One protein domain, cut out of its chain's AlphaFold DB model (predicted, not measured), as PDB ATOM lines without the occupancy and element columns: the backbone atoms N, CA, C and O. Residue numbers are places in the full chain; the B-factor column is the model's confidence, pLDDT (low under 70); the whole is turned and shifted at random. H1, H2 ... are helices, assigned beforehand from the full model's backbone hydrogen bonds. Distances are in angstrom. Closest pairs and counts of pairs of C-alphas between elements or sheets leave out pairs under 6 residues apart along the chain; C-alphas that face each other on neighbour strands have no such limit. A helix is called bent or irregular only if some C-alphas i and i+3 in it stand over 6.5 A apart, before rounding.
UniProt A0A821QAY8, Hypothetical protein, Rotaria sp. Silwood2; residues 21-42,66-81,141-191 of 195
ATOM      1  N   PHE A  21     209.412 196.054  98.597       75.00
ATOM      2  CA  PHE A  21     209.644 197.352  97.953       75.00
ATOM      3  C   PHE A  21     210.283 198.370  98.905       75.00
ATOM      4  O   PHE A  21     211.183 199.108  98.505       75.00
ATOM      5  N   VAL A  22     209.859 198.383 100.172       74.12
ATOM      6  CA  VAL A  22     210.424 199.282 101.188       74.12
ATOM      7  C   VAL A  22     211.873 198.914 101.501       74.12
ATOM      8  O   VAL A  22     212.726 199.799 101.533       74.12
ATOM      9  N   THR A  23     212.191 197.629 101.685       75.94
ATOM     10  CA  THR A  23     213.575 197.210 101.953       75.94
ATOM     11  C   THR A  23     214.490 197.496 100.769       75.94
ATOM     12  O   THR A  23     215.586 198.012 100.976       75.94
ATOM     13  N   LEU A  24     214.039 197.247  99.537       75.94
ATOM     14  CA  LEU A  24     214.807 197.561  98.331       75.94
ATOM     15  C   LEU A  24     215.089 199.068  98.234       75.94
ATOM     16  O   LEU A  24     216.221 199.463  97.957       75.94
ATOM     17  N   TYR A  25     214.102 199.913  98.544       76.38
ATOM     18  CA  TYR A  25     214.285 201.365  98.559       76.38
ATOM     19  C   TYR A  25     215.262 201.834  99.649       76.38
ATOM     20  O   TYR A  25     216.130 202.663  99.386       76.38
ATOM     21  N   VAL A  26     215.185 201.267 100.857       75.31
ATOM     22  CA  VAL A  26     216.126 201.573 101.948       75.31
ATOM     23  C   VAL A  26     217.549 201.138 101.591       75.31
ATOM     24  O   VAL A  26     218.496 201.888 101.830       75.31
ATOM     25  N   VAL A  27     217.716 199.965 100.973       79.06
ATOM     26  CA  VAL A  27     219.019 199.492 100.481       79.06
ATOM     27  C   VAL A  27     219.557 200.431  99.401       79.06
ATOM     28  O   VAL A  27     220.724 200.812  99.461       79.06
ATOM     29  N   PHE A  28     218.710 200.878  98.469       75.75
ATOM     30  CA  PHE A  28     219.082 201.859  97.449       75.75
ATOM     31  C   PHE A  28     219.522 203.201  98.055       75.75
ATOM     32  O   PHE A  28     220.548 203.749  97.654       75.75
ATOM     33  N   LEU A  29     218.792 203.719  99.048       69.00
ATOM     34  CA  LEU A  29     219.160 204.956  99.744       69.00
ATOM     35  C   LEU A  29     220.475 204.813 100.511       69.00
ATOM     36  O   LEU A  29     221.321 205.699 100.442       69.00
ATOM     37  N   THR A  30     220.664 203.687 101.201       74.75
ATOM     38  CA  THR A  30     221.892 203.401 101.956       74.75
ATOM     39  C   THR A  30     223.087 203.308 101.010       74.75
ATOM     40  O   THR A  30     224.125 203.914 101.259       74.75
ATOM     41  N   TRP A  31     222.923 202.631  99.871       69.81
ATOM     42  CA  TRP A  31     223.925 202.596  98.808       69.81
ATOM     43  C   TRP A  31     224.240 203.999  98.264       69.81
ATOM     44  O   TRP A  31     225.401 204.391  98.213       69.81
ATOM     45  N   SER A  32     223.214 204.793  97.938       65.69
ATOM     46  CA  SER A  32     223.348 206.174  97.438       65.69
ATOM     47  C   SER A  32     223.960 207.152  98.456       65.69
ATOM     48  O   SER A  32     224.492 208.201  98.079       65.69
ATOM     49  N   ALA A  33     223.880 206.843  99.753       62.50
ATOM     50  CA  ALA A  33     224.551 207.590 100.813       62.50
ATOM     51  C   ALA A  33     226.035 207.203 100.940       62.50
ATOM     52  O   ALA A  33     226.865 208.069 101.199       62.50
ATOM     53  N   MET A  34     226.371 205.925 100.731       62.50
ATOM     54  CA  MET A  34     227.741 205.397 100.843       62.50
ATOM     55  C   MET A  34     228.619 205.671  99.619       62.50
ATOM     56  O   MET A  34     229.838 205.533  99.709       62.50
ATOM     57  N   THR A  35     228.044 206.076  98.484       61.84
ATOM     58  CA  THR A  35     228.814 206.600  97.348       61.84
ATOM     59  C   THR A  35     229.385 207.973  97.714       61.84
ATOM     60  O   THR A  35     228.823 209.001  97.351       61.84
ATOM     61  N   ASN A  36     230.463 207.965  98.496       56.12
ATOM     62  CA  ASN A  36     231.345 209.096  98.749       56.12
ATOM     63  C   ASN A  36     232.546 209.018  97.790       56.12
ATOM     64  O   ASN A  36     233.011 207.913  97.494       56.12
ATOM     65  N   PRO A  37     233.095 210.160  97.340       56.00
ATOM     66  CA  PRO A  37     234.107 210.199  96.283       56.00
ATOM     67  C   PRO A  37     235.456 209.563  96.664       56.00
ATOM     68  O   PRO A  37     236.235 209.221  95.783       56.00
ATOM     69  N   ILE A  38     235.742 209.371  97.957       51.53
ATOM     70  CA  ILE A  38     237.080 208.977  98.434       51.53
ATOM     71  C   ILE A  38     237.297 207.449  98.432       51.53
ATOM     72  O   ILE A  38     238.439 206.999  98.417       51.53
ATOM     73  N   CYS A  39     236.240 206.625  98.447       52.28
ATOM     74  CA  CYS A  39     236.383 205.177  98.682       52.28
ATOM     75  C   CYS A  39     235.273 204.301  98.069       52.28
ATOM     76  O   CYS A  39     234.866 203.320  98.689       52.28
ATOM     77  N   ASN A  40     234.768 204.603  96.865       56.47
ATOM     78  CA  ASN A  40     233.949 203.617  96.149       56.47
ATOM     79  C   ASN A  40     234.206 203.629  94.631       56.47
ATOM     80  O   ASN A  40     233.872 204.626  93.985       56.47
ATOM     81  N   PRO A  41     234.766 202.552  94.046       54.62
ATOM     82  CA  PRO A  41     234.825 202.412  92.598       54.62
ATOM     83  C   PRO A  41     233.400 202.359  92.044       54.62
ATOM     84  O   PRO A  41     232.502 201.726  92.608       54.62
ATOM     85  N   SER A  42     233.163 203.074  90.949       55.28
ATOM     86  CA  SER A  42     231.847 203.088  90.312       55.28
ATOM     87  C   SER A  42     231.453 201.672  89.852       55.28
ATOM     88  O   SER A  42     232.307 200.842  89.549       55.28
ATOM     89  N   THR A  66     223.097 206.767  89.472       73.88
ATOM     90  CA  THR A  66     222.295 206.733  90.705       73.88
ATOM     91  C   THR A  66     221.197 207.801  90.717       73.88
ATOM     92  O   THR A  66     220.058 207.503  91.078       73.88
ATOM     93  N   SER A  67     221.504 209.028  90.284       78.69
ATOM     94  CA  SER A  67     220.536 210.129  90.190       78.69
ATOM     95  C   SER A  67     219.490 209.866  89.106       78.69
ATOM     96  O   SER A  67     218.308 210.132  89.315       78.69
ATOM     97  N   ILE A  68     219.891 209.265  87.980       82.75
ATOM     98  CA  ILE A  68     218.970 208.863  86.903       82.75
ATOM     99  C   ILE A  68     217.980 207.804  87.407       82.75
ATOM    100  O   ILE A  68     216.771 207.953  87.225       82.75
ATOM    101  N   ILE A  69     218.466 206.764  88.091       83.81
ATOM    102  CA  ILE A  69     217.612 205.716  88.675       83.81
ATOM    103  C   ILE A  69     216.637 206.322  89.698       83.81
ATOM    104  O   ILE A  69     215.446 206.005  89.675       83.81
ATOM    105  N   ALA A  70     217.109 207.235  90.555       83.38
ATOM    106  CA  ALA A  70     216.268 207.916  91.539       83.38
ATOM    107  C   ALA A  70     215.149 208.748  90.884       83.38
ATOM    108  O   ALA A  70     214.017 208.733  91.372       83.38
ATOM    109  N   LEU A  71     215.435 209.432  89.770       85.75
ATOM    110  CA  LEU A  71     214.433 210.187  89.012       85.75
ATOM    111  C   LEU A  71     213.379 209.271  88.382       85.75
ATOM    112  O   LEU A  71     212.192 209.583  88.454       85.75
ATOM    113  N   ILE A  72     213.777 208.126  87.819       88.75
ATOM    114  CA  ILE A  72     212.830 207.153  87.245       88.75
ATOM    115  C   ILE A  72     211.866 206.640  88.321       88.75
ATOM    116  O   ILE A  72     210.652 206.640  88.109       88.75
ATOM    117  N   ILE A  73     212.390 206.250  89.488       86.62
ATOM    118  CA  ILE A  73     211.566 205.804  90.623       86.62
ATOM    119  C   ILE A  73     210.614 206.924  91.056       86.62
ATOM    120  O   ILE A  73     209.426 206.681  91.258       86.62
ATOM    121  N   PHE A  74     211.114 208.156  91.153       86.38
ATOM    122  CA  PHE A  74     210.327 209.316  91.561       86.38
ATOM    123  C   PHE A  74     209.152 209.598  90.614       86.38
ATOM    124  O   PHE A  74     208.010 209.701  91.065       86.38
ATOM    125  N   PHE A  75     209.394 209.651  89.300       87.12
ATOM    126  CA  PHE A  75     208.320 209.821  88.317       87.12
ATOM    127  C   PHE A  75     207.339 208.644  88.329       87.12
ATOM    128  O   PHE A  75     206.131 208.863  88.251       87.12
ATOM    129  N   GLY A  76     207.833 207.414  88.501       87.88
ATOM    130  CA  GLY A  76     206.987 206.231  88.665       87.88
ATOM    131  C   GLY A  76     206.037 206.346  89.862       87.88
ATOM    132  O   GLY A  76     204.850 206.051  89.729       87.88
ATOM    133  N   LEU A  77     206.524 206.844  91.004       83.38
ATOM    134  CA  LEU A  77     205.712 207.072  92.204       83.38
ATOM    135  C   LEU A  77     204.677 208.187  92.014       83.38
ATOM    136  O   LEU A  77     203.539 208.030  92.452       83.38
ATOM    137  N   ILE A  78     205.036 209.280  91.332       83.88
ATOM    138  CA  ILE A  78     204.084 210.357  91.011       83.88
ATOM    139  C   ILE A  78     202.970 209.832  90.104       83.88
ATOM    140  O   ILE A  78     201.795 210.060  90.389       83.88
ATOM    141  N   ILE A  79     203.319 209.099  89.043       84.31
ATOM    142  CA  ILE A  79     202.338 208.521  88.114       84.31
ATOM    143  C   ILE A  79     201.445 207.517  88.845       84.31
ATOM    144  O   ILE A  79     200.224 207.575  88.715       84.31
ATOM    145  N   TYR A  80     202.028 206.639  89.663       82.31
ATOM    146  CA  TYR A  80     201.269 205.699  90.485       82.31
ATOM    147  C   TYR A  80     200.295 206.426  91.423       82.31
ATOM    148  O   TYR A  80     199.116 206.072  91.475       82.31
ATOM    149  N   SER A  81     200.756 207.484  92.102       76.88
ATOM    150  CA  SER A  81     199.926 208.319  92.974       76.88
ATOM    151  C   SER A  81     198.798 209.014  92.203       76.88
ATOM    152  O   SER A  81     197.670 209.085  92.688       76.88
ATOM    153  N   ILE A 141     213.934 217.377  92.540       86.06
ATOM    154  CA  ILE A 141     214.443 217.245  91.164       86.06
ATOM    155  C   ILE A 141     215.678 218.127  90.967       86.06
ATOM    156  O   ILE A 141     216.681 217.646  90.446       86.06
ATOM    157  N   MET A 142     215.626 219.383  91.420       85.12
ATOM    158  CA  MET A 142     216.747 220.320  91.324       85.12
ATOM    159  C   MET A 142     218.009 219.743  91.974       85.12
ATOM    160  O   MET A 142     219.034 219.629  91.307       85.12
ATOM    161  N   MET A 143     217.915 219.301  93.232       80.62
ATOM    162  CA  MET A 143     219.055 218.729  93.961       80.62
ATOM    163  C   MET A 143     219.557 217.411  93.353       80.62
ATOM    164  O   MET A 143     220.753 217.123  93.357       80.62
ATOM    165  N   THR A 144     218.658 216.602  92.790       78.38
ATOM    166  CA  THR A 144     219.024 215.329  92.154       78.38
ATOM    167  C   THR A 144     219.754 215.539  90.826       78.38
ATOM    168  O   THR A 144     220.717 214.823  90.543       78.38
ATOM    169  N   LEU A 145     219.346 216.534  90.031       75.00
ATOM    170  CA  LEU A 145     220.011 216.892  88.774       75.00
ATOM    171  C   LEU A 145     221.388 217.517  89.000       75.00
ATOM    172  O   LEU A 145     222.313 217.218  88.251       75.00
ATOM    173  N   THR A 146     221.552 218.318  90.057       74.62
ATOM    174  CA  THR A 146     222.856 218.884  90.444       74.62
ATOM    175  C   THR A 146     223.752 217.883  91.168       74.62
ATOM    176  O   THR A 146     224.812 218.253  91.670       74.62
ATOM    177  N   ASN A 147     223.340 216.610  91.229       67.38
ATOM    178  CA  ASN A 147     224.096 215.534  91.853       67.38
ATOM    179  C   ASN A 147     224.473 215.825  93.318       67.38
ATOM    180  O   ASN A 147     225.442 215.273  93.833       67.38
ATOM    181  N   TRP A 148     223.698 216.690  93.986       68.81
ATOM    182  CA  TRP A 148     223.951 217.152  95.350       68.81
ATOM    183  C   TRP A 148     225.388 217.675  95.572       68.81
ATOM    184  O   TRP A 148     225.970 217.495  96.642       68.81
ATOM    185  N   LEU A 149     225.972 218.293  94.540       66.81
ATOM    186  CA  LEU A 149     227.300 218.903  94.603       66.81
ATOM    187  C   LEU A 149     227.224 220.264  95.298       66.81
ATOM    188  O   LEU A 149     226.296 221.042  95.063       66.81
ATOM    189  N   GLU A 150     228.214 220.558  96.135       64.44
ATOM    190  CA  GLU A 150     228.362 221.879  96.737       64.44
ATOM    191  C   GLU A 150     229.168 222.780  95.788       64.44
ATOM    192  O   GLU A 150     230.248 222.380  95.344       64.44
ATOM    193  N   PRO A 151     228.654 223.965  95.411       61.22
ATOM    194  CA  PRO A 151     229.403 224.888  94.571       61.22
ATOM    195  C   PRO A 151     230.542 225.513  95.387       61.22
ATOM    196  O   PRO A 151     230.323 226.431  96.177       61.22
ATOM    197  N   THR A 152     231.765 225.023  95.190       61.31
ATOM    198  CA  THR A 152     232.981 225.648  95.725       61.31
ATOM    199  C   THR A 152     233.335 226.891  94.899       61.31
ATOM    200  O   THR A 152     233.036 226.970  93.709       61.31
ATOM    201  N   ASN A 153     234.013 227.867  95.511       59.91
ATOM    202  CA  ASN A 153     234.513 229.073  94.827       59.91
ATOM    203  C   ASN A 153     235.579 228.785  93.748       59.91
ATOM    204  O   ASN A 153     235.984 229.704  93.038       59.91
ATOM    205  N   ASP A 154     236.038 227.537  93.645       62.12
ATOM    206  CA  ASP A 154     236.995 227.077  92.649       62.12
ATOM    207  C   ASP A 154     236.292 226.122  91.675       62.12
ATOM    208  O   ASP A 154     235.720 225.110  92.084       62.12
ATOM    209  N   PHE A 155     236.298 226.450  90.381       59.00
ATOM    210  CA  PHE A 155     235.569 225.699  89.347       59.00
ATOM    211  C   PHE A 155     236.183 224.318  89.047       59.00
ATOM    212  O   PHE A 155     235.638 223.574  88.232       59.00
ATOM    213  N   SER A 156     237.318 223.981  89.663       56.84
ATOM    214  CA  SER A 156     238.013 222.700  89.501       56.84
ATOM    215  C   SER A 156     237.609 221.624  90.513       56.84
ATOM    216  O   SER A 156     237.751 220.446  90.189       56.84
ATOM    217  N   ASP A 157     237.048 221.993  91.672       54.81
ATOM    218  CA  ASP A 157     236.812 221.063  92.786       54.81
ATOM    219  C   ASP A 157     235.322 220.984  93.162       54.81
ATOM    220  O   ASP A 157     234.828 221.632  94.092       54.81
ATOM    221  N   PHE A 158     234.593 220.137  92.432       57.16
ATOM    222  CA  PHE A 158     233.227 219.739  92.777       57.16
ATOM    223  C   PHE A 158     233.261 218.463  93.622       57.16
ATOM    224  O   PHE A 158     233.366 217.359  93.087       57.16
ATOM    225  N   HIS A 159     233.159 218.605  94.944       60.41
ATOM    226  CA  HIS A 159     233.039 217.474  95.865       60.41
ATOM    227  C   HIS A 159     231.611 217.353  96.410       60.41
ATOM    228  O   HIS A 159     230.854 218.321  96.498       60.41
ATOM    229  N   GLN A 160     231.225 216.127  96.762       60.06
ATOM    230  CA  GLN A 160     229.972 215.868  97.461       60.06
ATOM    231  C   GLN A 160     230.110 216.353  98.907       60.06
ATOM    232  O   GLN A 160     231.056 215.968  99.592       60.06
ATOM    233  N   SER A 161     229.181 217.192  99.368       66.88
ATOM    234  CA  SER A 161     229.233 217.728 100.728       66.88
ATOM    235  C   SER A 161     228.926 216.658 101.770       66.88
ATOM    236  O   SER A 161     228.003 215.851 101.600       66.88
ATOM    237  N   ASP A 162     229.632 216.696 102.901       69.25
ATOM    238  CA  ASP A 162     229.343 215.831 104.053       69.25
ATOM    239  C   ASP A 162     227.877 215.979 104.498       69.25
ATOM    240  O   ASP A 162     227.222 215.006 104.881       69.25
ATOM    241  N   SER A 163     227.308 217.184 104.361       72.38
ATOM    242  CA  SER A 163     225.897 217.468 104.640       72.38
ATOM    243  C   SER A 163     224.937 216.621 103.801       72.38
ATOM    244  O   SER A 163     223.929 216.140 104.320       72.38
ATOM    245  N   THR A 164     225.255 216.369 102.530       71.88
ATOM    246  CA  THR A 164     224.424 215.538 101.644       71.88
ATOM    247  C   THR A 164     224.310 214.105 102.160       71.88
ATOM    248  O   THR A 164     223.234 213.507 102.110       71.88
ATOM    249  N   VAL A 165     225.401 213.549 102.689       73.38
ATOM    250  CA  VAL A 165     225.425 212.183 103.235       73.38
ATOM    251  C   VAL A 165     224.494 212.078 104.444       73.38
ATOM    252  O   VAL A 165     223.685 211.151 104.530       73.38
ATOM    253  N   TRP A 166     224.532 213.072 105.336       78.00
ATOM    254  CA  TRP A 166     223.673 213.111 106.521       78.00
ATOM    255  C   TRP A 166     222.190 213.331 106.190       78.00
ATOM    256  O   TRP A 166     221.319 212.728 106.819       78.00
ATOM    257  N   ILE A 167     221.868 214.123 105.163       80.56
ATOM    258  CA  ILE A 167     220.478 214.244 104.690       80.56
ATOM    259  C   ILE A 167     219.968 212.886 104.172       80.56
ATOM    260  O   ILE A 167     218.841 212.484 104.475       80.56
ATOM    261  N   LYS A 168     220.801 212.147 103.426       76.00
ATOM    262  CA  LYS A 168     220.441 210.823 102.900       76.00
ATOM    263  C   LYS A 168     220.293 209.770 104.010       76.00
ATOM    264  O   LYS A 168     219.374 208.956 103.942       76.00
ATOM    265  N   ILE A 169     221.125 209.793 105.058       79.88
ATOM    266  CA  ILE A 169     220.969 208.848 106.179       79.88
ATOM    267  C   ILE A 169     219.729 209.175 107.023       79.88
ATOM    268  O   ILE A 169     218.962 208.270 107.359       79.88
ATOM    269  N   ALA A 170     219.459 210.456 107.287       83.06
ATOM    270  CA  ALA A 170     218.289 210.879 108.054       83.06
ATOM    271  C   ALA A 170     216.971 210.543 107.335       83.06
ATOM    272  O   ALA A 170     216.000 210.115 107.973       83.06
ATOM    273  N   SER A 171     216.932 210.670 106.003       81.00
ATOM    274  CA  SER A 171     215.762 210.269 105.214       81.00
ATOM    275  C   SER A 171     215.527 208.755 105.262       81.00
ATOM    276  O   SER A 171     214.377 208.326 105.387       81.00
ATOM    277  N   SER A 172     216.591 207.941 105.281       76.38
ATOM    278  CA  SER A 172     216.479 206.484 105.445       76.38
ATOM    279  C   SER A 172     215.854 206.098 106.794       76.38
ATOM    280  O   SER A 172     214.924 205.291 106.838       76.38
ATOM    281  N   TRP A 173     216.282 206.735 107.890       84.44
ATOM    282  CA  TRP A 173     215.728 206.494 109.226       84.44
ATOM    283  C   TRP A 173     214.279 206.952 109.332       84.44
ATOM    284  O   TRP A 173     213.453 206.242 109.901       84.44
ATOM    285  N   THR A 174     213.954 208.095 108.728       81.88
ATOM    286  CA  THR A 174     212.580 208.605 108.676       81.88
ATOM    287  C   THR A 174     211.668 207.649 107.903       81.88
ATOM    288  O   THR A 174     210.564 207.361 108.355       81.88
ATOM    289  N   CYS A 175     212.133 207.090 106.780       77.31
ATOM    290  CA  CYS A 175     211.383 206.096 106.008       77.31
ATOM    291  C   CYS A 175     211.095 204.831 106.833       77.31
ATOM    292  O   CYS A 175     209.952 204.374 106.889       77.31
ATOM    293  N   ILE A 176     212.106 204.306 107.537       77.50
ATOM    294  CA  ILE A 176     211.952 203.140 108.419       77.50
ATOM    295  C   ILE A 176     210.985 203.455 109.566       77.50
ATOM    296  O   ILE A 176     210.099 202.650 109.857       77.50
ATOM    297  N   ALA A 177     211.117 204.629 110.189       81.88
ATOM    298  CA  ALA A 177     210.250 205.062 111.278       81.88
ATOM    299  C   ALA A 177     208.789 205.195 110.823       81.88
ATOM    300  O   ALA A 177     207.900 204.684 111.498       81.88
ATOM    301  N   LEU A 178     208.536 205.803 109.659       75.94
ATOM    302  CA  LEU A 178     207.193 205.918 109.083       75.94
ATOM    303  C   LEU A 178     206.607 204.556 108.706       75.94
ATOM    304  O   LEU A 178     205.427 204.314 108.954       75.94
ATOM    305  N   TYR A 179     207.415 203.646 108.157       73.69
ATOM    306  CA  TYR A 179     206.963 202.288 107.856       73.69
ATOM    307  C   TYR A 179     206.574 201.540 109.136       73.69
ATOM    308  O   TYR A 179     205.476 200.988 109.230       73.69
ATOM    309  N   PHE A 180     207.431 201.587 110.156       74.38
ATOM    310  CA  PHE A 180     207.161 200.958 111.444       74.38
ATOM    311  C   PHE A 180     205.936 201.575 112.129       74.38
ATOM    312  O   PHE A 180     205.078 200.846 112.624       74.38
ATOM    313  N   TRP A 181     205.798 202.903 112.069       76.62
ATOM    314  CA  TRP A 181     204.630 203.622 112.570       76.62
ATOM    315  C   TRP A 181     203.349 203.231 111.832       76.62
ATOM    316  O   TRP A 181     202.343 202.978 112.482       76.62
ATOM    317  N   SER A 182     203.366 203.105 110.501       70.06
ATOM    318  CA  SER A 182     202.176 202.698 109.736       70.06
ATOM    319  C   SER A 182     201.675 201.293 110.090       70.06
ATOM    320  O   SER A 182     200.474 201.046 110.034       70.06
ATOM    321  N   ILE A 183     202.572 200.395 110.516       68.56
ATOM    322  CA  ILE A 183     202.224 199.040 110.971       68.56
ATOM    323  C   ILE A 183     201.787 199.028 112.440       68.56
ATOM    324  O   ILE A 183     200.890 198.276 112.810       68.56
ATOM    325  N   LEU A 184     202.427 199.835 113.289       67.69
ATOM    326  CA  LEU A 184     202.135 199.869 114.719       67.69
ATOM    327  C   LEU A 184     200.933 200.738 115.084       67.69
ATOM    328  O   LEU A 184     200.277 200.448 116.081       67.69
ATOM    329  N   ALA A 185     200.629 201.785 114.315       69.19
ATOM    330  CA  ALA A 185     199.540 202.711 114.617       69.19
ATOM    331  C   ALA A 185     198.170 202.009 114.749       69.19
ATOM    332  O   ALA A 185     197.485 202.299 115.729       69.19
ATOM    333  N   PRO A 186     197.792 201.041 113.886       62.00
ATOM    334  CA  PRO A 186     196.567 200.256 114.066       62.00
ATOM    335  C   PRO A 186     196.599 199.333 115.297       62.00
ATOM    336  O   PRO A 186     195.564 199.066 115.893       62.00
ATOM    337  N   CYS A 187     197.778 198.848 115.707       62.28
ATOM    338  CA  CYS A 187     197.911 197.947 116.859       62.28
ATOM    339  C   CYS A 187     197.912 198.685 118.209       62.28
ATOM    340  O   CYS A 187     197.401 198.160 119.199       62.28
ATOM    341  N   ILE A 188     198.508 199.883 118.262       66.56
ATOM    342  CA  ILE A 188     198.638 200.696 119.482       66.56
ATOM    343  C   ILE A 188     197.358 201.502 119.738       66.56
ATOM    344  O   ILE A 188     196.923 201.604 120.883       66.56
ATOM    345  N   PHE A 189     196.718 202.027 118.690       62.22
ATOM    346  CA  PHE A 189     195.456 202.760 118.794       62.22
ATOM    347  C   PHE A 189     194.281 201.883 118.347       62.22
ATOM    348  O   PHE A 189     193.662 202.136 117.319       62.22
ATOM    349  N   HIS A 190     193.945 200.877 119.160       55.03
ATOM    350  CA  HIS A 190     192.753 200.030 118.972       55.03
ATOM    351  C   HIS A 190     191.420 200.815 118.972       55.03
ATOM    352  O   HIS A 190     190.398 200.266 118.583       55.03
ATOM    353  N   SER A 191     191.405 202.070 119.435       46.91
ATOM    354  CA  SER A 191     190.199 202.884 119.657       46.91
ATOM    355  C   SER A 191     190.036 204.071 118.703       46.91
ATOM    356  O   SER A 191     189.223 204.957 118.963       46.91
TER     357      SER A 191
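Overview. This is residues 21 to 42, 66 to 81 and 141 to 191 of the 195 residues of the protein "Hypothetical protein" of Rotaria sp. Silwood2 (UniProt A0A821QAY8). A long helix, H4, has a shorter helix, H1, side by side with part of it and running opposite ways, while H2, with the tiny H3 at its first turns, is a second, separate piece close to the end of H1. The unnamed loop of residues 146 to 161 reaches out at one end of the model, and residues 180 to 191 stick out at the other, as do residues 75 to 81 of H2. The 89 printed residues have four named helices, in the order H1, H2, H3, H4, and no named strand: all helix. The whole is loose, with a radius of gyration of the C-alphas of 16.5 A and spans of 60 by 27 by 25 A.

Arrangement. H4, residues 162 to 188, touches H1, residues 21 to 34, with its residues 164 to 176 alone; the closest C-alphas, of Ala 33 and Val 165, are 5.3 A apart. The two run opposite ways at a shallow tilt of 21 degrees. H2, residues 66 to 81, is close to H1 but not clearly touching: the closest C-alphas, of Ser 32 and Thr 66, are 6.8 A apart. H2 touches H3, residues 141 to 145, with its residues 67 to 71 alone; the closest C-alphas, of Ser 67 and Thr 144, are 5.8 A apart. H2 and H4 are apart, and so are H1 and H3. Every O i to N i+4 pair is within hydrogen-bond range in H1, H2 and H3, and 21 of 23 in H4.

Along the chain. H4 is 37.5 A long, from C-alpha 162 at (229.343, 215.831, 104.053) to C-alpha 188 at (198.638, 200.696, 119.482). It has a kink of 33 degrees near residue 182 and is irregular, but only just: C-alphas 183 and 186 are 6.6 A apart. H1 is 20.0 A long and begins with C-alpha 21 at (209.644, 197.352, 97.953). H2 is 22.5 A long and H3 is 6.1 A.

Size, cuts and confidence. The C-alphas farthest apart, of Ser 156 and Ser 191, are 59.9 A apart. Two cuts leave out residues 43 to 65 and 82 to 140, with C-alpha gaps of 10.2 A and 17.1 A. The link from H3 to H4 is long, 16 residues. Mean pLDDT of the printed part is 71.6; it is under 70 at residue 29 and residues 31 to 42, 147 to 162 and 183 to 191.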